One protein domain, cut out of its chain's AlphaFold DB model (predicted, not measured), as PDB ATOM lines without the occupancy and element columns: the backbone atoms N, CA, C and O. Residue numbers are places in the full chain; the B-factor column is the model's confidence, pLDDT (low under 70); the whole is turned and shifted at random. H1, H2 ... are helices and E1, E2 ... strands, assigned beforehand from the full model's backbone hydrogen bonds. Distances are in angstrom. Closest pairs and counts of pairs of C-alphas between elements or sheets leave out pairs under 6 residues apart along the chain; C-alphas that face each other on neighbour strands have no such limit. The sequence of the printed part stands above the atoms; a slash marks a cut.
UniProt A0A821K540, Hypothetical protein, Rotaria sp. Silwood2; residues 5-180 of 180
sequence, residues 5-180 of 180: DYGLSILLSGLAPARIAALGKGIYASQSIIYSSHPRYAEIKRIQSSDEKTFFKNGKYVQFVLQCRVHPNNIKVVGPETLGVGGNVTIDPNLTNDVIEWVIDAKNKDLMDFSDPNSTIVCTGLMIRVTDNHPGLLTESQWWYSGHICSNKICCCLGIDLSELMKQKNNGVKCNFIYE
ATOM      1  N   ASP A   5     163.967 138.896 131.252       93.50
ATOM      2  CA  ASP A   5     164.427 137.680 131.934       93.50
ATOM      3  C   ASP A   5     164.454 137.810 133.466       93.50
ATOM      4  O   ASP A   5     164.407 136.808 134.178       93.50
ATOM      5  N   TYR A   6     164.475 139.039 133.994       94.19
ATOM      6  CA  TYR A   6     164.421 139.307 135.434       94.19
ATOM      7  C   TYR A   6     163.040 139.762 135.912       94.19
ATOM      8  O   TYR A   6     162.834 139.924 137.111       94.19
ATOM      9  N   GLY A   7     162.085 140.000 135.005       93.75
ATOM     10  CA  GLY A   7     160.784 140.574 135.354       93.75
ATOM     11  C   GLY A   7     160.035 139.729 136.381       93.75
ATOM     12  O   GLY A   7     159.638 140.235 137.428       93.75
ATOM     13  N   LEU A   8     159.895 138.428 136.108       93.19
ATOM     14  CA  LEU A   8     159.171 137.516 136.991       93.19
ATOM     15  C   LEU A   8     159.882 137.321 138.336       93.19
ATOM     16  O   LEU A   8     159.226 137.349 139.372       93.19
ATOM     17  N   SER A   9     161.208 137.156 138.341       94.12
ATOM     18  CA  SER A   9     161.951 136.982 139.595       94.12
ATOM     19  C   SER A   9     161.876 138.227 140.472       94.12
ATOM     20  O   SER A   9     161.668 138.105 141.672       94.12
ATOM     21  N   ILE A  10     161.947 139.427 139.889       95.88
ATOM     22  CA  ILE A  10     161.782 140.669 140.647       95.88
ATOM     23  C   ILE A  10     160.361 140.798 141.203       95.88
ATOM     24  O   ILE A  10     160.185 141.195 142.350       95.88
ATOM     25  N   LEU A  11     159.338 140.448 140.420       94.50
ATOM     26  CA  LEU A  11     157.951 140.490 140.890       94.50
ATOM     27  C   LEU A  11     157.696 139.537 142.061       94.50
ATOM     28  O   LEU A  11     156.951 139.888 142.971       94.50
ATOM     29  N   LEU A  12     158.308 138.351 142.039       92.75
ATOM     30  CA  LEU A  12     158.109 137.326 143.062       92.75
ATOM     31  C   LEU A  12     159.028 137.482 144.279       92.75
ATOM     32  O   LEU A  12     158.665 137.035 145.360       92.75
ATOM     33  N   SER A  13     160.220 138.058 144.109       92.62
ATOM     34  CA  SER A  13     161.264 138.070 145.146       92.62
ATOM     35  C   SER A  13     161.714 139.470 145.566       92.62
ATOM     36  O   SER A  13     162.417 139.606 146.560       92.62
ATOM     37  N   GLY A  14     161.324 140.519 144.841       96.00
ATOM     38  CA  GLY A  14     161.733 141.888 145.130       96.00
ATOM     39  C   GLY A  14     162.981 142.356 144.379       96.00
ATOM     40  O   GLY A  14     163.408 141.767 143.386       96.00
ATOM     41  N   LEU A  15     163.564 143.470 144.830       96.38
ATOM     42  CA  LEU A  15     164.677 144.143 144.146       96.38
ATOM     43  C   LEU A  15     165.998 143.991 144.898       96.38
ATOM     44  O   LEU A  15     166.086 144.286 146.086       96.38
ATOM     45  N   ALA A  16     167.059 143.614 144.190       95.19
ATOM     46  CA  ALA A  16     168.414 143.655 144.730       95.19
ATOM     47  C   ALA A  16     169.042 145.054 144.541       95.19
ATOM     48  O   ALA A  16     168.767 145.709 143.528       95.19
ATOM     49  N   PRO A  17     169.915 145.516 145.460       95.31
ATOM     50  CA  PRO A  17     170.696 146.737 145.275       95.31
ATOM     51  C   PRO A  17     171.487 146.732 143.964       95.31
ATOM     52  O   PRO A  17     172.015 145.702 143.536       95.31
ATOM     53  N   ALA A  18     171.603 147.902 143.336       92.31
ATOM     54  CA  ALA A  18     172.325 148.034 142.080       92.31
ATOM     55  C   ALA A  18     173.808 147.670 142.248       92.31
ATOM     56  O   ALA A  18     174.479 148.119 143.178       92.31
ATOM     57  N   ARG A  19     174.326 146.875 141.304       89.06
ATOM     58  CA  ARG A  19     175.753 146.511 141.243       89.06
ATOM     59  C   ARG A  19     176.623 147.670 140.759       89.06
ATOM     60  O   ARG A  19     177.731 147.851 141.247       89.06
ATOM     61  N   ILE A  20     176.114 148.437 139.794       86.31
ATOM     62  CA  ILE A  20     176.735 149.666 139.291       86.31
ATOM     63  C   ILE A  20     175.961 150.827 139.905       86.31
ATOM     64  O   ILE A  20     174.756 150.937 139.693       86.31
ATOM     65  N   ALA A  21     176.652 151.652 140.684       87.75
ATOM     66  CA  ALA A  21     176.031 152.552 141.645       87.75
ATOM     67  C   ALA A  21     176.583 153.982 141.515       87.75
ATOM     68  O   ALA A  21     177.374 154.425 142.347       87.75
ATOM     69  N   ALA A  22     176.178 154.695 140.461       90.62
ATOM     70  CA  ALA A  22     176.675 156.039 140.147       90.62
ATOM     71  C   ALA A  22     176.399 157.075 141.254       90.62
ATOM     72  O   ALA A  22     177.225 157.949 141.498       90.62
ATOM     73  N   LEU A  23     175.274 156.938 141.961       94.25
ATOM     74  CA  LEU A  23     174.842 157.804 143.065       94.25
ATOM     75  C   LEU A  23     174.960 157.106 144.437       94.25
ATOM     76  O   LEU A  23     174.371 157.537 145.428       94.25
ATOM     77  N   GLY A  24     175.721 156.009 144.511       94.31
ATOM     78  CA  GLY A  24     175.910 155.206 145.721       94.31
ATOM     79  C   GLY A  24     175.027 153.954 145.799       94.31
ATOM     80  O   GLY A  24     174.137 153.727 144.980       94.31
ATOM     81  N   LYS A  25     175.327 153.078 146.768       94.88
ATOM     82  CA  LYS A  25     174.661 151.772 146.927       94.88
ATOM     83  C   LYS A  25     173.198 151.946 147.352       94.88
ATOM     84  O   LYS A  25     172.928 152.641 148.331       94.88
ATOM     85  N   GLY A  26     172.290 151.252 146.667       96.38
ATOM     86  CA  GLY A  26     170.862 151.210 146.985       96.38
ATOM     87  C   GLY A  26     170.023 150.680 145.824       96.38
ATOM     88  O   GLY A  26     170.566 150.140 144.854       96.38
ATOM     89  N   ILE A  27     168.703 150.826 145.931       97.06
ATOM     90  CA  ILE A  27     167.763 150.524 144.844       97.06
ATOM     91  C   ILE A  27     167.542 151.790 144.028       97.06
ATOM     92  O   ILE A  27     167.210 152.830 144.586       97.06
ATOM     93  N   TYR A  28     167.713 151.697 142.715       97.31
ATOM     94  CA  TYR A  28     167.569 152.838 141.821       97.31
ATOM     95  C   TYR A  28     166.134 152.929 141.311       97.31
ATOM     96  O   TYR A  28     165.582 151.953 140.798       97.31
ATOM     97  N   ALA A  29     165.536 154.104 141.461       97.44
ATOM     98  CA  ALA A  29     164.183 154.415 141.031       97.44
ATOM     99  C   ALA A  29     164.142 155.796 140.368       97.44
ATOM    100  O   ALA A  29     165.094 156.569 140.431       97.44
ATOM    101  N   SER A  30     163.029 156.110 139.720       97.75
ATOM    102  CA  SER A  30     162.776 157.432 139.163       97.75
ATOM    103  C   SER A  30     161.282 157.703 139.190       97.75
ATOM    104  O   SER A  30     160.476 156.787 139.020       97.75
ATOM    105  N   GLN A  31     160.922 158.967 139.387       96.81
ATOM    106  CA  GLN A  31     159.548 159.431 139.206       96.81
ATOM    107  C   GLN A  31     159.166 159.530 137.722       96.81
ATOM    108  O   GLN A  31     157.985 159.535 137.391       96.81
ATOM    109  N   SER A  32     160.153 159.591 136.823       97.31
ATOM    110  CA  SER A  32     159.920 159.687 135.388       97.31
ATOM    111  C   SER A  32     159.766 158.300 134.773       97.31
ATOM    112  O   SER A  32     160.713 157.501 134.710       97.31
ATOM    113  N   ILE A  33     158.570 158.024 134.252       95.88
ATOM    114  CA  ILE A  33     158.333 156.871 133.377       95.88
ATOM    115  C   ILE A  33     159.167 156.984 132.096       95.88
ATOM    116  O   ILE A  33     159.754 155.995 131.658       95.88
ATOM    117  N   ILE A  34     159.296 158.196 131.547       96.06
ATOM    118  CA  ILE A  34     160.052 158.470 130.324       96.06
ATOM    119  C   ILE A  34     161.524 158.087 130.526       96.06
ATOM    120  O   ILE A  34     162.063 157.302 129.744       96.06
ATOM    121  N   TYR A  35     162.146 158.526 131.622       96.19
ATOM    122  CA  TYR A  35     163.510 158.134 131.988       96.19
ATOM    123  C   TYR A  35     163.637 156.627 132.233       96.19
ATOM    124  O   TYR A  35     164.506 155.955 131.673       96.19
ATOM    125  N   SER A  36     162.717 156.073 133.028       96.50
ATOM    126  CA  SER A  36     162.702 154.653 133.401       96.50
ATOM    127  C   SER A  36     162.523 153.707 132.213       96.50
ATOM    128  O   SER A  36     162.904 152.536 132.318       96.50
ATOM    129  N   SER A  37     161.934 154.202 131.118       95.31
ATOM    130  CA  SER A  37     161.708 153.491 129.858       95.31
ATOM    131  C   SER A  37     162.942 153.445 128.951       95.31
ATOM    132  O   SER A  37     162.922 152.751 127.933       95.31
ATOM    133  N   HIS A  38     164.031 154.143 129.294       94.19
ATOM    134  CA  HIS A  38     165.246 154.108 128.486       94.19
ATOM    135  C   HIS A  38     165.765 152.665 128.334       94.19
ATOM    136  O   HIS A  38     165.815 151.937 129.333       94.19
ATOM    137  N   PRO A  39     166.236 152.237 127.146       92.38
ATOM    138  CA  PRO A  39     166.571 150.830 126.894       92.38
ATOM    139  C   PRO A  39     167.714 150.249 127.739       92.38
ATOM    140  O   PRO A  39     167.813 149.034 127.948       92.38
ATOM    141  N   ARG A  40     168.555 151.124 128.313       89.69
ATOM    142  CA  ARG A  40     169.532 150.746 129.355       89.69
ATOM    143  C   ARG A  40     168.838 150.072 130.540       89.69
ATOM    144  O   ARG A  40     169.326 149.054 131.024       89.69
ATOM    145  N   TYR A  41     167.697 150.612 130.961       92.12
ATOM    146  CA  TYR A  41     166.955 150.176 132.138       92.12
ATOM    147  C   TYR A  41     165.812 149.233 131.783       92.12
ATOM    148  O   TYR A  41     165.682 148.193 132.415       92.12
ATOM    149  N   ALA A  42     164.990 149.569 130.790       94.62
ATOM    150  CA  ALA A  42     163.836 148.778 130.377       94.62
ATOM    151  C   ALA A  42     164.103 148.129 129.021       94.62
ATOM    152  O   ALA A  42     164.247 148.819 128.022       94.62
ATOM    153  N   GLU A  43     164.188 146.807 128.951       94.31
ATOM    154  CA  GLU A  43     164.440 146.138 127.673       94.31
ATOM    155  C   GLU A  43     163.310 146.362 126.665       94.31
ATOM    156  O   GLU A  43     162.133 146.280 127.009       94.31
ATOM    157  N   ILE A  44     163.676 146.608 125.409       93.94
ATOM    158  CA  ILE A  44     162.742 146.572 124.288       93.94
ATOM    159  C   ILE A  44     162.777 145.159 123.720       93.94
ATOM    160  O   ILE A  44     163.811 144.723 123.215       93.94
ATOM    161  N   LYS A  45     161.646 144.457 123.761       92.19
ATOM    162  CA  LYS A  45     161.523 143.115 123.196       92.19
ATOM    163  C   LYS A  45     160.659 143.155 121.948       92.19
ATOM    164  O   LYS A  45     159.545 143.677 121.970       92.19
ATOM    165  N   ARG A  46     161.168 142.596 120.851       91.94
ATOM    166  CA  ARG A  46     160.368 142.372 119.644       91.94
ATOM    167  C   ARG A  46     159.416 141.202 119.893       91.94
ATOM    168  O   ARG A  46     159.855 140.135 120.318       91.94
ATOM    169  N   ILE A  47     158.134 141.409 119.620       90.38
ATOM    170  CA  ILE A  47     157.114 140.361 119.650       90.38
ATOM    171  C   ILE A  47     157.333 139.496 118.406       90.38
ATOM    172  O   ILE A  47     157.373 140.010 117.285       90.38
ATOM    173  N   GLN A  48     157.563 138.199 118.604       85.94
ATOM    174  CA  GLN A  48     157.723 137.260 117.495       85.94
ATOM    175  C   GLN A  48     156.363 136.985 116.862       85.94
ATOM    176  O   GLN A  48     155.356 136.932 117.564       85.94
ATOM    177  N   SER A  49     156.326 136.727 115.555       79.94
ATOM    178  CA  SER A  49     155.056 136.437 114.877       79.94
ATOM    179  C   SER A  49     154.372 135.161 115.377       79.94
ATOM    180  O   SER A  49     153.154 135.042 115.291       79.94
ATOM    181  N   SER A  50     155.126 134.223 115.966       81.69
ATOM    182  CA  SER A  50     154.565 133.070 116.687       81.69
ATOM    183  C   SER A  50     153.780 133.468 117.940       81.69
ATOM    184  O   SER A  50     152.823 132.789 118.309       81.69
ATOM    185  N   ASP A  51     154.166 134.578 118.565       79.75
ATOM    186  CA  ASP A  51     153.695 135.009 119.877       79.75
ATOM    187  C   ASP A  51     152.594 136.070 119.766       79.75
ATOM    188  O   ASP A  51     151.923 136.357 120.755       79.75
ATOM    189  N   GLU A  52     152.346 136.620 118.573       72.31
ATOM    190  CA  GLU A  52     151.313 137.639 118.325       72.31
ATOM    191  C   GLU A  52     149.934 137.214 118.857       72.31
ATOM    192  O   GLU A  52     149.209 138.036 119.405       72.31
ATOM    193  N   LYS A  53     149.597 135.916 118.790       70.06
ATOM    194  CA  LYS A  53     148.327 135.372 119.316       70.06
ATOM    195  C   LYS A  53     148.246 135.321 120.844       70.06
ATOM    196  O   LYS A  53     147.157 135.161 121.384       70.06
ATOM    197  N   THR A  54     149.385 135.387 121.531       74.19
ATOM    198  CA  THR A  54     149.466 135.368 123.004       74.19
ATOM    199  C   THR A  54     149.425 136.769 123.603       74.19
ATOM    200  O   THR A  54     149.081 136.932 124.772       74.19
ATOM    201  N   PHE A  55     149.724 137.792 122.799       69.56
ATOM    202  CA  PHE A  55     149.549 139.180 123.187       69.56
ATOM    203  C   PHE A  55     148.108 139.622 122.923       69.56
ATOM    204  O   PHE A  55     147.521 139.339 121.885       69.56
ATOM    205  N   PHE A  56     147.537 140.387 123.853       66.31
ATOM    206  CA  PHE A  56     146.168 140.907 123.739       66.31
ATOM    207  C   PHE A  56     145.968 141.898 122.574       66.31
ATOM    208  O   PHE A  56     144.837 142.317 122.314       66.31
ATOM    209  N   LYS A  57     147.048 142.322 121.901       72.44
ATOM    210  CA  LYS A  57     147.058 143.332 120.835       72.44
ATOM    211  C   LYS A  57     148.174 143.060 119.819       72.44
ATOM    212  O   LYS A  57     149.258 142.619 120.193       72.44
ATOM    213  N   ASN A  58     147.932 143.432 118.559       79.06
ATOM    214  CA  ASN A  58     148.867 143.274 117.435       79.06
ATOM    215  C   ASN A  58     149.995 144.326 117.461       79.06
ATOM    216  O   ASN A  58     150.043 145.227 116.624       79.06
ATOM    217  N   GLY A  59     150.881 144.242 118.451       88.56
ATOM    218  CA  GLY A  59     152.106 145.039 118.512       88.56
ATOM    219  C   GLY A  59     153.308 144.339 117.889       88.56
ATOM    220  O   GLY A  59     153.324 143.120 117.751       88.56
ATOM    221  N   LYS A  60     154.356 145.109 117.583       92.00
ATOM    222  CA  LYS A  60     155.661 144.569 117.163       92.00
ATOM    223  C   LYS A  60     156.709 144.627 118.261       92.00
ATOM    224  O   LYS A  60     157.638 143.824 118.251       92.00
ATOM    225  N   TYR A  61     156.588 145.573 119.186       93.50
ATOM    226  CA  TYR A  61     157.523 145.744 120.290       93.50
ATOM    227  C   TYR A  61     156.767 145.897 121.601       93.50
ATOM    228  O   TYR A  61     155.686 146.482 121.640       93.50
ATOM    229  N   VAL A  62     157.355 145.377 122.672       93.75
ATOM    230  CA  VAL A  62     156.858 145.509 124.036       93.75
ATOM    231  C   VAL A  62     157.995 145.914 124.963       93.75
ATOM    232  O   VAL A  62     159.139 145.481 124.815       93.75
ATOM    233  N   GLN A  63     157.664 146.755 125.930       94.56
ATOM    234  CA  GLN A  63     158.549 147.152 127.011       94.56
ATOM    235  C   GLN A  63     157.719 147.325 128.279       94.56
ATOM    236  O   GLN A  63     156.566 147.752 128.211       94.56
ATOM    237  N   PHE A  64     158.306 147.020 129.435       95.62
ATOM    238  CA  PHE A  64     157.668 147.288 130.716       95.62
ATOM    239  C   PHE A  64     158.622 147.923 131.719       95.62
ATOM    240  O   PHE A  64     159.849 147.777 131.660       95.62
ATOM    241  N   VAL A  65     158.030 148.606 132.689       97.38
ATOM    242  CA  VAL A  65     158.706 149.049 133.901       97.38
ATOM    243  C   VAL A  65     157.885 148.658 135.123       97.38
ATOM    244  O   VAL A  65     156.667 148.507 135.060       97.38
ATOM    245  N   LEU A  66     158.571 148.515 136.251       97.50
ATOM    246  CA  LEU A  66     157.937 148.295 137.541       97.50
ATOM    247  C   LEU A  66     157.416 149.634 138.065       97.50
ATOM    248  O   LEU A  66     158.168 150.608 138.116       97.50
ATOM    249  N   GLN A  67     156.148 149.675 138.453       97.19
ATOM    250  CA  GLN A  67     155.590 150.777 139.222       97.19
ATOM    251  C   GLN A  67     155.782 150.459 140.701       97.19
ATOM    252  O   GLN A  67     155.229 149.483 141.207       97.19
ATOM    253  N   CYS A  68     156.552 151.292 141.394       97.25
ATOM    254  CA  CYS A  68     156.864 151.093 142.802       97.25
ATOM    255  C   CYS A  68     156.308 152.225 143.668       97.25
ATOM    256  O   CYS A  68     156.203 153.368 143.226       97.25
ATOM    257  N   ARG A  69     156.018 151.917 144.934       95.94
ATOM    258  CA  ARG A  69     155.782 152.906 145.989       95.94
ATOM    259  C   ARG A  69     156.935 152.883 146.976       95.94
ATOM    260  O   ARG A  69     157.413 151.818 147.364       95.94
ATOM    261  N   VAL A  70     157.359 154.073 147.381       96.25
ATOM    262  CA  VAL A  70     158.464 154.292 148.313       96.25
ATOM    263  C   VAL A  70     158.021 155.337 149.323       96.25
ATOM    264  O   VAL A  70     157.473 156.372 148.946       96.25
ATOM    265  N   HIS A  71     158.259 155.079 150.606       93.69
ATOM    266  CA  HIS A  71     158.052 156.103 151.627       93.69
ATOM    267  C   HIS A  71     159.160 157.171 151.516       93.69
ATOM    268  O   HIS A  71     160.331 156.786 151.503       93.69
ATOM    269  N   PRO A  72     158.852 158.486 151.509       94.31
ATOM    270  CA  PRO A  72     159.848 159.544 151.287       94.31
ATOM    271  C   PRO A  72     161.088 159.456 152.187       94.31
ATOM    272  O   PRO A  72     162.207 159.589 151.709       94.31
ATOM    273  N   ASN A  73     160.909 159.117 153.469       95.81
ATOM    274  CA  ASN A  73     162.014 158.946 154.429       95.81
ATOM    275  C   ASN A  73     163.017 157.825 154.085       95.81
ATOM    276  O   ASN A  73     164.062 157.743 154.721       95.81
ATOM    277  N   ASN A  74     162.707 156.940 153.134       96.62
ATOM    278  CA  ASN A  74     163.628 155.898 152.677       96.62
ATOM    279  C   ASN A  74     164.420 156.310 151.421       96.62
ATOM    280  O   ASN A  74     165.258 155.538 150.952       96.62
ATOM    281  N   ILE A  75     164.162 157.493 150.857       97.62
ATOM    282  CA  ILE A  75     164.930 158.040 149.737       97.62
ATOM    283  C   ILE A  75     166.221 158.631 150.309       97.62
ATOM    284  O   ILE A  75     166.198 159.630 151.022       97.62
ATOM    285  N   LYS A  76     167.354 157.994 150.014       97.06
ATOM    286  CA  LYS A  76     168.676 158.403 150.505       97.06
ATOM    287  C   LYS A  76     169.282 159.512 149.655       97.06
ATOM    288  O   LYS A  76     169.937 160.407 150.182       97.06
ATOM    289  N   VAL A  77     169.110 159.411 148.339       97.88
ATOM    290  CA  VAL A  77     169.653 160.362 147.366       97.88
ATOM    291  C   VAL A  77     168.569 160.701 146.361       97.88
ATOM    292  O   VAL A  77     167.905 159.803 145.843       97.88
ATOM    293  N   VAL A  78     168.436 161.990 146.076       97.94
ATOM    294  CA  VAL A  78     167.790 162.523 144.877       97.94
ATOM    295  C   VAL A  78     168.901 163.196 144.088       97.94
ATOM    296  O   VAL A  78     169.607 164.038 144.638       97.94
ATOM    297  N   GLY A  79     169.115 162.765 142.852       96.88
ATOM    298  CA  GLY A  79     170.268 163.187 142.074       96.88
ATOM    299  C   GLY A  79     170.004 163.264 140.577       96.88
ATOM    300  O   GLY A  79     168.891 162.981 140.111       96.88
ATOM    301  N   PRO A  80     171.044 163.667 139.830       96.25
ATOM    302  CA  PRO A  80     170.935 163.883 138.408       96.25
ATOM    303  C   PRO A  80     170.804 162.568 137.650       96.25
ATOM    304  O   PRO A  80     171.165 161.497 138.137       96.25
ATOM    305  N   GLU A  81     170.337 162.680 136.417       94.12
ATOM    306  CA  GLU A  81     170.350 161.603 135.444       94.12
ATOM    307  C   GLU A  81     171.775 161.053 135.238       94.12
ATOM    308  O   GLU A  81     172.748 161.803 135.168       94.12
ATOM    309  N   THR A  82     171.909 159.730 135.126       91.75
ATOM    310  CA  THR A  82     173.213 159.058 134.961       91.75
ATOM    311  C   THR A  82     173.438 158.455 133.565       91.75
ATOM    312  O   THR A  82     174.325 157.613 133.360       91.75
ATOM    313  N   LEU A  83     172.625 158.848 132.580       89.94
ATOM    314  CA  LEU A  83     172.777 158.488 131.167       89.94
ATOM    315  C   LEU A  83     173.691 159.464 130.412       89.94
ATOM    316  O   LEU A  83     174.117 159.126 129.308       89.94
ATOM    317  N   GLY A  84     174.045 160.606 131.003       87.88
ATOM    318  CA  GLY A  84     174.964 161.574 130.415       87.88
ATOM    319  C   GLY A  84     174.349 162.288 129.217       87.88
ATOM    320  O   GLY A  84     175.019 162.460 128.198       87.88
ATOM    321  N   VAL A  85     173.069 162.651 129.312       88.06
ATOM    322  CA  VAL A  85     172.432 163.479 128.289       88.06
ATOM    323  C   VAL A  85     173.043 164.879 128.331       88.06
ATOM    324  O   VAL A  85     173.339 165.427 129.391       88.06
ATOM    325  N   GLY A  86     173.266 165.479 127.161       82.69
ATOM    326  CA  GLY A  86     173.794 166.843 127.091       82.69
ATOM    327  C   GLY A  86     172.884 167.840 127.823       82.69
ATOM    328  O   GLY A  86     171.664 167.701 127.795       82.69
ATOM    329  N   GLY A  87     173.467 168.883 128.422       82.25
ATOM    330  CA  GLY A  87     172.743 169.832 129.289       82.25
ATOM    331  C   GLY A  87     171.576 170.593 128.640       82.25
ATOM    332  O   GLY A  87     170.758 171.163 129.350       82.25
ATOM    333  N   ASN A  88     171.465 170.574 127.309       87.44
ATOM    334  CA  ASN A  88     170.371 171.209 126.563       87.44
ATOM    335  C   ASN A  88     169.193 170.258 126.273       87.44
ATOM    336  O   ASN A  88     168.256 170.650 125.579       87.44
ATOM    337  N   VAL A  89     169.250 169.002 126.724       93.25
ATOM    338  CA  VAL A  89     168.227 167.985 126.451       93.25
ATOM    339  C   VAL A  89     167.368 167.770 127.689       93.25
ATOM    340  O   VAL A  89     167.848 167.269 128.702       93.25
ATOM    341  N   THR A  90     166.080 168.085 127.593       94.69
ATOM    342  CA  THR A  90     165.094 167.747 128.628       94.69
ATOM    343  C   THR A  90     164.620 166.307 128.441       94.69
ATOM    344  O   THR A  90     164.125 165.960 127.369       94.69
ATOM    345  N   ILE A  91     164.764 165.468 129.473       95.75
ATOM    346  CA  ILE A  91     164.302 164.070 129.445       95.75
ATOM    347  C   ILE A  91     162.789 163.988 129.655       95.75
ATOM    348  O   ILE A  91     162.086 163.336 128.887       95.75
ATOM    349  N   ASP A  92     162.294 164.636 130.708       96.31
ATOM    350  CA  ASP A  92     160.889 164.629 131.105       96.31
ATOM    351  C   ASP A  92     160.424 166.081 131.265       96.31
ATOM    352  O   ASP A  92     161.071 166.842 131.980       96.31
ATOM    353  N   PRO A  93     159.335 166.513 130.613       95.50
ATOM    354  CA  PRO A  93     158.882 167.899 130.708       95.50
ATOM    355  C   PRO A  93     158.418 168.297 132.118       95.50
ATOM    356  O   PRO A  93     158.320 169.489 132.401       95.50
ATOM    357  N   ASN A  94     158.132 167.330 132.995       96.81
ATOM    358  CA  ASN A  94     157.637 167.581 134.349       96.81
ATOM    359  C   ASN A  94     158.730 167.497 135.423       96.81
ATOM    360  O   ASN A  94     158.451 167.767 136.590       96.81
ATOM    361  N   LEU A  95     159.949 167.083 135.062       96.19
ATOM    362  CA  LEU A  95     161.042 166.856 136.005       96.19
ATOM    363  C   LEU A  95     162.350 167.394 135.439       96.19
ATOM    364  O   LEU A  95     162.706 167.148 134.290       96.19
ATOM    365  N   THR A  96     163.105 168.099 136.267       96.12
ATOM    366  CA  THR A  96     164.435 168.563 135.888       96.12
ATOM    367  C   THR A  96     165.441 167.407 135.954       96.12
ATOM    368  O   THR A  96     165.338 166.504 136.792       96.12
ATOM    369  N   ASN A  97     166.422 167.407 135.045       96.50
ATOM    370  CA  ASN A  97     167.389 166.307 134.926       96.50
ATOM    371  C   ASN A  97     168.273 166.133 136.174       96.50
ATOM    372  O   ASN A  97     168.892 165.088 136.311       96.50
ATOM    373  N   ASP A  98     168.356 167.127 137.059       96.56
ATOM    374  CA  ASP A  98     169.150 167.138 138.294       96.56
ATOM    375  C   ASP A  98     168.488 166.409 139.479       96.56
ATOM    376  O   ASP A  98     169.162 166.140 140.473       96.56
ATOM    377  N   VAL A  99     167.201 166.058 139.373       96.94
ATOM    378  CA  VAL A  99     166.430 165.394 140.447       96.94
ATOM    379  C   VAL A  99     165.679 164.141 139.983       96.94
ATOM    380  O   VAL A  99     164.780 163.645 140.672       96.94
ATOM    381  N   ILE A 100     166.010 163.630 138.799       96.69
ATOM    382  CA  ILE A 100     165.244 162.562 138.148       96.69
ATOM    383  C   ILE A 100     165.550 161.168 138.709       96.69
ATOM    384  O   ILE A 100     164.708 160.274 138.594       96.69
ATOM    385  N   GLU A 101     166.724 160.963 139.310       96.81
ATOM    386  CA  GLU A 101     167.193 159.654 139.766       96.81
ATOM    387  C   GLU A 101     167.195 159.569 141.293       96.81
ATOM    388  O   GLU A 101     167.710 160.441 141.996       96.81
ATOM    389  N   TRP A 102     166.581 158.514 141.822       97.62
ATOM    390  CA  TRP A 102     166.426 158.276 143.251       97.62
ATOM    391  C   TRP A 102     167.189 157.025 143.669       97.62
ATOM    392  O   TRP A 102     167.055 155.974 143.043       97.62
ATOM    393  N   VAL A 103     167.918 157.113 144.782       97.88
ATOM    394  CA  VAL A 103     168.514 155.949 145.451       97.88
ATOM    395  C   VAL A 103     167.751 155.680 146.736       97.88
ATOM    396  O   VAL A 103     167.777 156.481 147.670       97.88
ATOM    397  N   ILE A 104     167.078 154.535 146.789       97.81
ATOM    398  CA  ILE A 104     166.334 154.074 147.959       97.81
ATOM    399  C   ILE A 104     167.268 153.265 148.851       97.81
ATOM    400  O   ILE A 104     168.023 152.410 148.371       97.81
ATOM    401  N   ASP A 105     167.217 153.535 150.154       96.25
ATOM    402  CA  ASP A 105     168.026 152.821 151.131       96.25
ATOM    403  C   ASP A 105     167.592 151.351 151.232       96.25
ATOM    404  O   ASP A 105     166.441 151.028 151.550       96.25
ATOM    405  N   ALA A 106     168.550 150.461 150.974       94.38
ATOM    406  CA  ALA A 106     168.382 149.023 151.116       94.38
ATOM    407  C   ALA A 106     168.546 148.548 152.571       94.38
ATOM    408  O   ALA A 106     168.393 147.362 152.844       94.38
ATOM    409  N   LYS A 107     168.898 149.436 153.515       93.19
ATOM    410  CA  LYS A 107     169.090 149.125 154.944       93.19
ATOM    411  C   LYS A 107     170.020 147.926 155.171       93.19
ATOM    412  O   LYS A 107     169.761 147.072 156.014       93.19
ATOM    413  N   ASN A 108     171.095 147.859 154.382       90.12
ATOM    414  CA  ASN A 108     172.063 146.755 154.348       90.12
ATOM    415  C   ASN A 108     171.484 145.371 153.991       90.12
ATOM    416  O   ASN A 108     172.155 144.368 154.212       90.12
ATOM    417  N   LYS A 109     170.280 145.300 153.412       92.88
ATOM    418  CA  LYS A 109     169.722 144.068 152.847       92.88
ATOM    419  C   LYS A 109     170.278 143.826 151.440       92.88
ATOM    420  O   LYS A 109     170.444 144.765 150.659       92.88
ATOM    421  N   ASP A 110     170.508 142.560 151.106       93.94
ATOM    422  CA  ASP A 110     170.898 142.134 149.753       93.94
ATOM    423  C   ASP A 110     169.698 142.001 148.804       93.94
ATOM    424  O   ASP A 110     169.858 141.983 147.584       93.94
ATOM    425  N   LEU A 111     168.490 141.947 149.366       95.81
ATOM    426  CA  LEU A 111     167.232 141.855 148.642       95.81
ATOM    427  C   LEU A 111     166.147 142.633 149.390       95.81
ATOM    428  O   LEU A 111     165.963 142.474 150.599       95.81
ATOM    429  N   MET A 112     165.425 143.467 148.653       95.94
ATOM    430  CA  MET A 112     164.255 144.201 149.111       95.94
ATOM    431  C   MET A 112     163.003 143.441 148.697       95.94
ATOM    432  O   MET A 112     162.446 143.704 147.633       95.94
ATOM    433  N   ASP A 113     162.603 142.486 149.532       95.31
ATOM    434  CA  ASP A 113     161.406 141.670 149.337       95.31
ATOM    435  C   ASP A 113     160.145 142.550 149.315       95.31
ATOM    436  O   ASP A 113     159.918 143.357 150.217       95.31
ATOM    437  N   PHE A 114     159.326 142.417 148.273       94.75
ATOM    438  CA  PHE A 114     158.071 143.163 148.149       94.75
ATOM    439  C   PHE A 114     156.953 142.643 149.057       94.75
ATOM    440  O   PHE A 114     155.981 143.362 149.276       94.75
ATOM    441  N   SER A 115     157.084 141.425 149.585       91.50
ATOM    442  CA  SER A 115     156.147 140.832 150.541       91.50
ATOM    443  C   SER A 115     156.460 141.184 152.001       91.50
ATOM    444  O   SER A 115     155.605 140.999 152.868       91.50
ATOM    445  N   ASP A 116     157.647 141.740 152.283       93.25
ATOM    446  CA  ASP A 116     158.019 142.197 153.624       93.25
ATOM    447  C   ASP A 116     157.211 143.460 153.992       93.25
ATOM    448  O   ASP A 116     157.375 144.501 153.347       93.25
ATOM    449  N   PRO A 117     156.376 143.430 155.053       90.62
ATOM    450  CA  PRO A 117     155.600 144.595 155.483       90.62
ATOM    451  C   PRO A 117     156.479 145.775 155.929       90.62
ATOM    452  O   PRO A 117     156.005 146.907 155.989       90.62
ATOM    453  N   ASN A 118     157.758 145.527 156.227       90.56
ATOM    454  CA  ASN A 118     158.748 146.542 156.583       90.56
ATOM    455  C   ASN A 118     159.654 146.934 155.406       90.56
ATOM    456  O   ASN A 118     160.671 147.614 155.608       90.56
ATOM    457  N   SER A 119     159.339 146.490 154.186       92.88
ATOM    458  CA  SER A 119     160.114 146.856 153.009       92.88
ATOM    459  C   SER A 119     160.087 148.365 152.777       92.88
ATOM    460  O   SER A 119     159.084 149.046 152.989       92.88
ATOM    461  N   THR A 120     161.217 148.914 152.337       94.75
ATOM    462  CA  THR A 120     161.324 150.348 152.034       94.75
ATOM    463  C   THR A 120     160.734 150.708 150.675       94.75
ATOM    464  O   THR A 120     160.469 151.886 150.418       94.75
ATOM    465  N   ILE A 121     160.506 149.697 149.833       96.00
ATOM    466  CA  ILE A 121     159.968 149.792 148.482       96.00
ATOM    467  C   ILE A 121     159.061 148.594 148.204       96.00
ATOM    468  O   ILE A 121     159.414 147.456 148.499       96.00
ATOM    469  N   VAL A 122     157.909 148.841 147.589       95.31
ATOM    470  CA  VAL A 122     156.986 147.789 147.141       95.31
ATOM    471  C   VAL A 122     156.642 147.994 145.674       95.31
ATOM    472  O   VAL A 122     156.418 149.128 145.249       95.31
ATOM    473  N   CYS A 123     156.594 146.919 144.890       96.62
ATOM    474  CA  CYS A 123     156.061 146.969 143.531       96.62
ATOM    475  C   CYS A 123     154.536 146.875 143.584       96.62
ATOM    476  O   CYS A 123     153.985 145.910 144.104       96.62
ATOM    477  N   THR A 124     153.852 147.879 143.046       95.44
ATOM    478  CA  THR A 124     152.385 147.957 143.033       95.44
ATOM    479  C   THR A 124     151.776 147.671 141.674       95.44
ATOM    480  O   THR A 124     150.560 147.546 141.570       95.44
ATOM    481  N   GLY A 125     152.593 147.582 140.628       94.75
ATOM    482  CA  GLY A 125     152.099 147.302 139.293       94.75
ATOM    483  C   GLY A 125     153.196 147.266 138.247       94.75
ATOM    484  O   GLY A 125     154.380 147.460 138.528       94.75
ATOM    485  N   LEU A 126     152.767 147.039 137.015       94.94
ATOM    486  CA  LEU A 126     153.589 147.136 135.821       94.94
ATOM    487  C   LEU A 126     153.002 148.232 134.945       94.94
ATOM    488  O   LEU A 126     151.792 148.273 134.744       94.94
ATOM    489  N   MET A 127     153.861 149.084 134.401       94.81
ATOM    490  CA  MET A 127     153.493 149.946 133.281       94.81
ATOM    491  C   MET A 127     154.063 149.303 132.026       94.81
ATOM    492  O   MET A 127     155.274 149.076 131.944       94.81
ATOM    493  N   ILE A 128     153.189 148.950 131.090       93.50
ATOM    494  CA  ILE A 128     153.531 148.202 129.882       93.50
ATOM    495  C   ILE A 128     153.148 149.064 128.695       93.50
ATOM    496  O   ILE A 128     152.027 149.546 128.631       93.50
ATOM    497  N   ARG A 129     154.054 149.195 127.729       92.94
ATOM    498  CA  ARG A 129     153.712 149.759 126.426       92.94
ATOM    499  C   ARG A 129     153.935 148.748 125.327       92.94
ATOM    500  O   ARG A 129     154.925 148.009 125.332       92.94
ATOM    501  N   VAL A 130     153.019 148.756 124.371       93.12
ATOM    502  CA  VAL A 130     153.099 147.961 123.147       93.12
ATOM    503  C   VAL A 130     153.064 148.914 121.961       93.12
ATOM    504  O   VAL A 130     152.182 149.767 121.895       93.12
ATOM    505  N   THR A 131     153.998 148.773 121.022       94.50
ATOM    506  CA  THR A 131     154.127 149.680 119.872       94.50
ATOM    507  C   THR A 131     154.178 148.946 118.533       94.50
ATOM    508  O   THR A 131     154.615 147.796 118.438       94.50
ATOM    509  N   ASP A 132     153.721 149.613 117.472       93.50
ATOM    510  CA  ASP A 132     153.731 149.106 116.088       93.50
ATOM    511  C   ASP A 132     155.100 149.202 115.399       93.50
ATOM    512  O   ASP A 132     155.366 148.479 114.435       93.50
ATOM    513  N   ASN A 133     155.974 150.075 115.892       94.31
ATOM    514  CA  ASN A 133     157.353 150.255 115.456       94.31
ATOM    515  C   ASN A 133     158.276 150.401 116.671       94.31
ATOM    516  O   ASN A 133     157.836 150.322 117.819       94.31
ATOM    517  N   HIS A 134     159.578 150.541 116.429       94.25
ATOM    518  CA  HIS A 134     160.548 150.610 117.514       94.25
ATOM    519  C   HIS A 134     160.267 151.841 118.400       94.25
ATOM    520  O   HIS A 134     160.200 152.952 117.867       94.25
ATOM    521  N   PRO A 135     160.147 151.702 119.736       94.81
ATOM    522  CA  PRO A 135     159.709 152.794 120.610       94.81
ATOM    523  C   PRO A 135     160.683 153.979 120.641       94.81
ATOM    524  O   PRO A 135     160.285 155.090 120.957       94.81
ATOM    525  N   GLY A 136     161.934 153.796 120.206       92.69
ATOM    526  CA  GLY A 136     162.866 154.912 119.977       92.69
ATOM    527  C   GLY A 136     162.435 155.901 118.879       92.69
ATOM    528  O   GLY A 136     163.084 156.928 118.692       92.69
ATOM    529  N   LEU A 137     161.360 155.616 118.138       93.69
ATOM    530  CA  LEU A 137     160.720 156.553 117.208       93.69
ATOM    531  C   LEU A 137     159.611 157.395 117.867       93.69
ATOM    532  O   LEU A 137     159.123 158.329 117.235       93.69
ATOM    533  N   LEU A 138     159.209 157.103 119.110       94.44
ATOM    534  CA  LEU A 138     158.244 157.920 119.855       94.44
ATOM    535  C   LEU A 138     158.830 159.300 120.170       94.44
ATOM    536  O   LEU A 138     160.040 159.447 120.363       94.44
ATOM    537  N   THR A 139     157.970 160.314 120.266       91.94
ATOM    538  CA  THR A 139     158.378 161.696 120.573       91.94
ATOM    539  C   THR A 139     159.069 161.797 121.936       91.94
ATOM    540  O   THR A 139     160.133 162.399 122.047       91.94
ATOM    541  N   GLU A 140     158.535 161.140 122.965       92.25
ATOM    542  CA  GLU A 140     159.128 161.117 124.313       92.25
ATOM    543  C   GLU A 140     160.465 160.356 124.400       92.25
ATOM    544  O   GLU A 140     161.169 160.444 125.396       92.25
ATOM    545  N   SER A 141     160.809 159.573 123.374       93.25
ATOM    546  CA  SER A 141     162.016 158.740 123.330       93.25
ATOM    547  C   SER A 141     163.117 159.374 122.471       93.25
ATOM    548  O   SER A 141     164.199 158.814 122.323       93.25
ATOM    549  N   GLN A 142     162.880 160.571 121.918       89.00
ATOM    550  CA  GLN A 142     163.847 161.263 121.057       89.00
ATOM    551  C   GLN A 142     165.134 161.669 121.784       89.00
ATOM    552  O   GLN A 142     166.167 161.838 121.141       89.00
ATOM    553  N   TRP A 143     165.113 161.795 123.109       90.25
ATOM    554  CA  TRP A 143     166.316 162.089 123.887       90.25
ATOM    555  C   TRP A 143     167.253 160.876 124.016       90.25
ATOM    556  O   TRP A 143     168.431 161.053 124.316       90.25
ATOM    557  N   TRP A 144     166.785 159.647 123.748       90.00
ATOM    558  CA  TRP A 144     167.609 158.431 123.854       90.00
ATOM    559  C   TRP A 144     168.834 158.468 122.939       90.00
ATOM    560  O   TRP A 144     169.871 157.909 123.265       90.00
ATOM    561  N   TYR A 145     168.742 159.177 121.813       82.81
ATOM    562  CA  TYR A 145     169.855 159.375 120.879       82.81
ATOM    563  C   TYR A 145     170.958 160.267 121.452       82.81
ATOM    564  O   TYR A 145     172.031 160.344 120.865       82.81
ATOM    565  N   SER A 146     170.694 160.959 122.559       82.69
ATOM    566  CA  SER A 146     171.646 161.800 123.283       82.69
ATOM    567  C   SER A 146     172.102 161.172 124.602       82.69
ATOM    568  O   SER A 146     173.000 161.720 125.233       82.69
ATOM    569  N   GLY A 147     171.502 160.055 125.027       76.94
ATOM    570  CA  GLY A 147     171.815 159.362 126.276       76.94
ATOM    571  C   GLY A 147     172.626 158.090 126.040       76.94
ATOM    572  O   GLY A 147     172.309 157.295 125.163       76.94
ATOM    573  N   HIS A 148     173.674 157.895 126.839       68.50
ATOM    574  CA  HIS A 148     174.520 156.699 126.901       68.50
ATOM    575  C   HIS A 148     174.764 156.005 125.549       68.50
ATOM    576  O   HIS A 148     174.291 154.898 125.264       68.50
ATOM    577  N   ILE A 149     175.540 156.680 124.710       64.94
ATOM    578  CA  ILE A 149     175.948 156.189 123.402       64.94
ATOM    579  C   ILE A 149     177.249 155.387 123.570       64.94
ATOM    580  O   ILE A 149     178.287 155.951 123.905       64.94
ATOM    581  N   CYS A 150     177.210 154.069 123.329       68.31
ATOM    582  CA  CYS A 150     178.403 153.213 123.430       68.31
ATOM    583  C   CYS A 150     179.442 153.581 122.336       68.31
ATOM    584  O   CYS A 150     180.642 153.427 122.540       68.31
ATOM    585  N   SER A 151     178.989 154.104 121.185       63.16
ATOM    586  CA  SER A 151     179.794 154.776 120.145       63.16
ATOM    587  C   SER A 151     178.910 155.640 119.234       63.16
ATOM    588  O   SER A 151     177.723 155.352 119.129       63.16
ATOM    589  N   ASN A 152     179.470 156.602 118.484       57.38
ATOM    590  CA  ASN A 152     178.732 157.525 117.589       57.38
ATOM    591  C   ASN A 152     177.714 156.879 116.617       57.38
ATOM    592  O   ASN A 152     176.928 157.594 116.003       57.38
ATOM    593  N   LYS A 153     177.738 155.553 116.434       61.44
ATOM    594  CA  LYS A 153     176.825 154.798 115.562       61.44
ATOM    595  C   LYS A 153     176.063 153.671 116.265       61.44
ATOM    596  O   LYS A 153     175.212 153.058 115.638       61.44
ATOM    597  N   ILE A 154     176.374 153.350 117.521       61.25
ATOM    598  CA  ILE A 154     175.813 152.178 118.205       61.25
ATOM    599  C   ILE A 154     175.530 152.528 119.662       61.25
ATOM    600  O   ILE A 154     176.444 152.801 120.443       61.25
ATOM    601  N   CYS A 155     174.262 152.430 120.051       69.31
ATOM    602  CA  CYS A 155     173.893 152.273 121.448       69.31
ATOM    603  C   CYS A 155     173.598 150.794 121.693       69.31
ATOM    604  O   CYS A 155     172.603 150.249 121.217       69.31
ATOM    605  N   CYS A 156     174.467 150.153 122.468       69.44
ATOM    606  CA  CYS A 156     174.374 148.746 122.829       69.44
ATOM    607  C   CYS A 156     173.104 148.399 123.633       69.44
ATOM    608  O   CYS A 156     172.786 147.229 123.813       69.44
ATOM    609  N   CYS A 157     172.353 149.404 124.094       72.88
ATOM    610  CA  CYS A 157     171.127 149.216 124.856       72.88
ATOM    611  C   CYS A 157     169.839 149.283 124.027       72.88
ATOM    612  O   CYS A 157     168.828 148.794 124.515       72.88
ATOM    613  N   LEU A 158     169.836 149.867 122.819       75.56
ATOM    614  CA  LEU A 158     168.593 150.130 122.074       75.56
ATOM    615  C   LEU A 158     167.896 148.870 121.547       75.56
ATOM    616  O   LEU A 158     166.737 148.957 121.173       75.56
ATOM    617  N   GLY A 159     168.568 147.718 121.495       72.00
ATOM    618  CA  GLY A 159     167.991 146.489 120.929       72.00
ATOM    619  C   GLY A 159     167.850 146.504 119.398       72.00
ATOM    620  O   GLY A 159     167.368 145.534 118.819       72.00
ATOM    621  N   ILE A 160     168.299 147.577 118.736       76.75
ATOM    622  CA  ILE A 160     168.403 147.736 117.281       76.75
ATOM    623  C   ILE A 160     169.619 148.611 116.942       76.75
ATOM    624  O   ILE A 160     170.071 149.403 117.774       76.75
ATOM    625  N   ASP A 161     170.141 148.486 115.719       80.81
ATOM    626  CA  ASP A 161     171.171 149.387 115.197       80.81
ATOM    627  C   ASP A 161     170.650 150.835 115.122       80.81
ATOM    628  O   ASP A 161     169.566 151.105 114.594       80.81
ATOM    629  N   LEU A 162     171.436 151.780 115.647       80.06
ATOM    630  CA  LEU A 162     171.064 153.196 115.695       80.06
ATOM    631  C   LEU A 162     170.903 153.787 114.291       80.06
ATOM    632  O   LEU A 162     170.041 154.636 114.079       80.06
ATOM    633  N   SER A 163     171.713 153.345 113.330       81.31
ATOM    634  CA  SER A 163     171.666 153.816 111.943       81.31
ATOM    635  C   SER A 163     170.364 153.393 111.273       81.31
ATOM    636  O   SER A 163     169.764 154.189 110.555       81.31
ATOM    637  N   GLU A 164     169.898 152.170 111.535       87.00
ATOM    638  CA  GLU A 164     168.600 151.695 111.049       87.00
ATOM    639  C   GLU A 164     167.453 152.506 111.661       87.00
ATOM    640  O   GLU A 164     166.565 152.974 110.947       87.00
ATOM    641  N   LEU A 165     167.508 152.764 112.968       87.06
ATOM    642  CA  LEU A 165     166.503 153.580 113.643       87.06
ATOM    643  C   LEU A 165     166.481 155.028 113.109       87.06
ATOM    644  O   LEU A 165     165.416 155.581 112.831       87.06
ATOM    645  N   MET A 166     167.657 155.621 112.877       85.62
ATOM    646  CA  MET A 166     167.802 156.943 112.256       85.62
ATOM    647  C   MET A 166     167.301 156.964 110.811       85.62
ATOM    648  O   MET A 166     166.667 157.931 110.394       85.62
ATOM    649  N   LYS A 167     167.536 155.898 110.040       90.19
ATOM    650  CA  LYS A 167     167.009 155.756 108.679       90.19
ATOM    651  C   LYS A 167     165.482 155.712 108.680       90.19
ATOM    652  O   LYS A 167     164.861 156.421 107.892       90.19
ATOM    653  N   GLN A 168     164.870 154.939 109.579       91.44
ATOM    654  CA  GLN A 168     163.412 154.903 109.742       91.44
ATOM    655  C   GLN A 168     162.859 156.287 110.092       91.44
ATOM    656  O   GLN A 168     161.919 156.754 109.447       91.44
ATOM    657  N   LYS A 169     163.498 156.982 111.039       87.62
ATOM    658  CA  LYS A 169     163.149 158.359 111.404       87.62
ATOM    659  C   LYS A 169     163.229 159.314 110.207       87.62
ATOM    660  O   LYS A 169     162.273 160.040 109.948       87.62
ATOM    661  N   ASN A 170     164.325 159.286 109.447       90.19
ATOM    662  CA  ASN A 170     164.526 160.147 108.274       90.19
ATOM    663  C   ASN A 170     163.529 159.855 107.143       90.19
ATOM    664  O   ASN A 170     163.157 160.760 106.403       90.19
ATOM    665  N   ASN A 171     163.054 158.612 107.042       94.19
ATOM    666  CA  ASN A 171     162.002 158.210 106.108       94.19
ATOM    667  C   ASN A 171     160.584 158.558 106.602       94.19
ATOM    668  O   ASN A 171     159.606 158.201 105.950       94.19
ATOM    669  N   GLY A 172     160.451 159.218 107.758       91.69
ATOM    670  CA  GLY A 172     159.160 159.617 108.316       91.69
ATOM    671  C   GLY A 172     158.356 158.467 108.926       91.69
ATOM    672  O   GLY A 172     157.142 158.601 109.089       91.69
ATOM    673  N   VAL A 173     158.998 157.343 109.270       93.75
ATOM    674  CA  VAL A 173     158.330 156.243 109.979       93.75
ATOM    675  C   VAL A 173     157.895 156.739 111.355       93.75
ATOM    676  O   VAL A 173     158.707 157.220 112.146       93.75
ATOM    677  N   LYS A 174     156.601 156.605 111.642       92.38
ATOM    678  CA  LYS A 174     156.012 156.945 112.940       92.38
ATOM    679  C   LYS A 174     155.877 155.701 113.806       92.38
ATOM    680  O   LYS A 174     155.740 154.595 113.291       92.38
ATOM    681  N   CYS A 175     155.884 155.893 115.115       94.75
ATOM    682  CA  CYS A 175     155.578 154.855 116.088       94.75
ATOM    683  C   CYS A 175     154.363 155.289 116.895       94.75
ATOM    684  O   CYS A 175     154.300 156.437 117.333       94.75
ATOM    685  N   ASN A 176     153.418 154.376 117.073       93.31
ATOM    686  CA  ASN A 176     152.196 154.589 117.827       93.31
ATOM    687  C   ASN A 176     152.122 153.600 118.985       93.31
ATOM    688  O   ASN A 176     152.570 152.452 118.884       93.31
ATOM    689  N   PHE A 177     151.490 154.045 120.064       91.12
ATOM    690  CA  PHE A 177     151.027 153.147 121.102       91.12
ATOM    691  C   PHE A 177     149.850 152.326 120.594       91.12
ATOM    692  O   PHE A 177     148.874 152.848 120.061       91.12
ATOM    693  N   ILE A 178     149.966 151.020 120.770       89.12
ATOM    694  CA  ILE A 178     148.904 150.046 120.530       89.12
ATOM    695  C   ILE A 178     148.209 149.697 121.852       89.12
ATOM    696  O   ILE A 178     147.035 149.321 121.860       89.12
ATOM    697  N   TYR A 179     148.935 149.834 122.964       80.94
ATOM    698  CA  TYR A 179     148.440 149.671 124.322       80.94
ATOM    699  C   TYR A 179     149.304 150.477 125.300       80.94
ATOM    700  O   TYR A 179     150.536 150.427 125.194       80.94
ATOM    701  N   GLU A 180     148.633 151.167 126.225       62.22
ATOM    702  CA  GLU A 180     149.171 151.880 127.392       62.22
ATOM    703  C   GLU A 180     148.383 151.486 128.647       62.22
ATOM    704  O   GLU A 180     147.154 151.255 128.514       62.22
TER     705      GLU A 180
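What this domain is: This is residues 5 to 180 of the 180 residues of the protein "Hypothetical protein" of Rotaria sp. Silwood2 (UniProt A0A821K540). Little regular structure surrounds a long ribbon, E2 and E5, with short E6 beside one end, sheet E1 E4 E3 near the other and H1 over one face. The compact printed part has 176 residues, 67 in four named helices and six named strands, mixed class. Both sheets are antiparallel; the radius of gyration of the C-alphas is 17.0 A, spans 50 by 42 by 27 A.

Where its parts are: E2, residues 61 to 70, spans 29.3 A from C-alpha (157.523, 145.744, 120.290); E5 is 121 to 131, E6 177 to 179. H1, 5 to 13, begins at (164.427, 137.680, 131.934). E1 is 27 to 30, H2 33 to 36, E3 75 to 79, E4 101 to 104, H3 139 to 146, H4 162 to 170.

How they stand to each other: N 65 of E2 and O 127 of E5 are within hydrogen-bond range, 2.9 A. H1 is on their sheet, height 9.6 A. H2 only grazes both sheets. H3 has 0 of 4 O i to N i+4 pairs within range, 3 of 5 O i to N i+3.

The domain as a whole: Link H2 to E2 is long. pLDDT is under 70 at 55 to 56, 148 to 156 and 180.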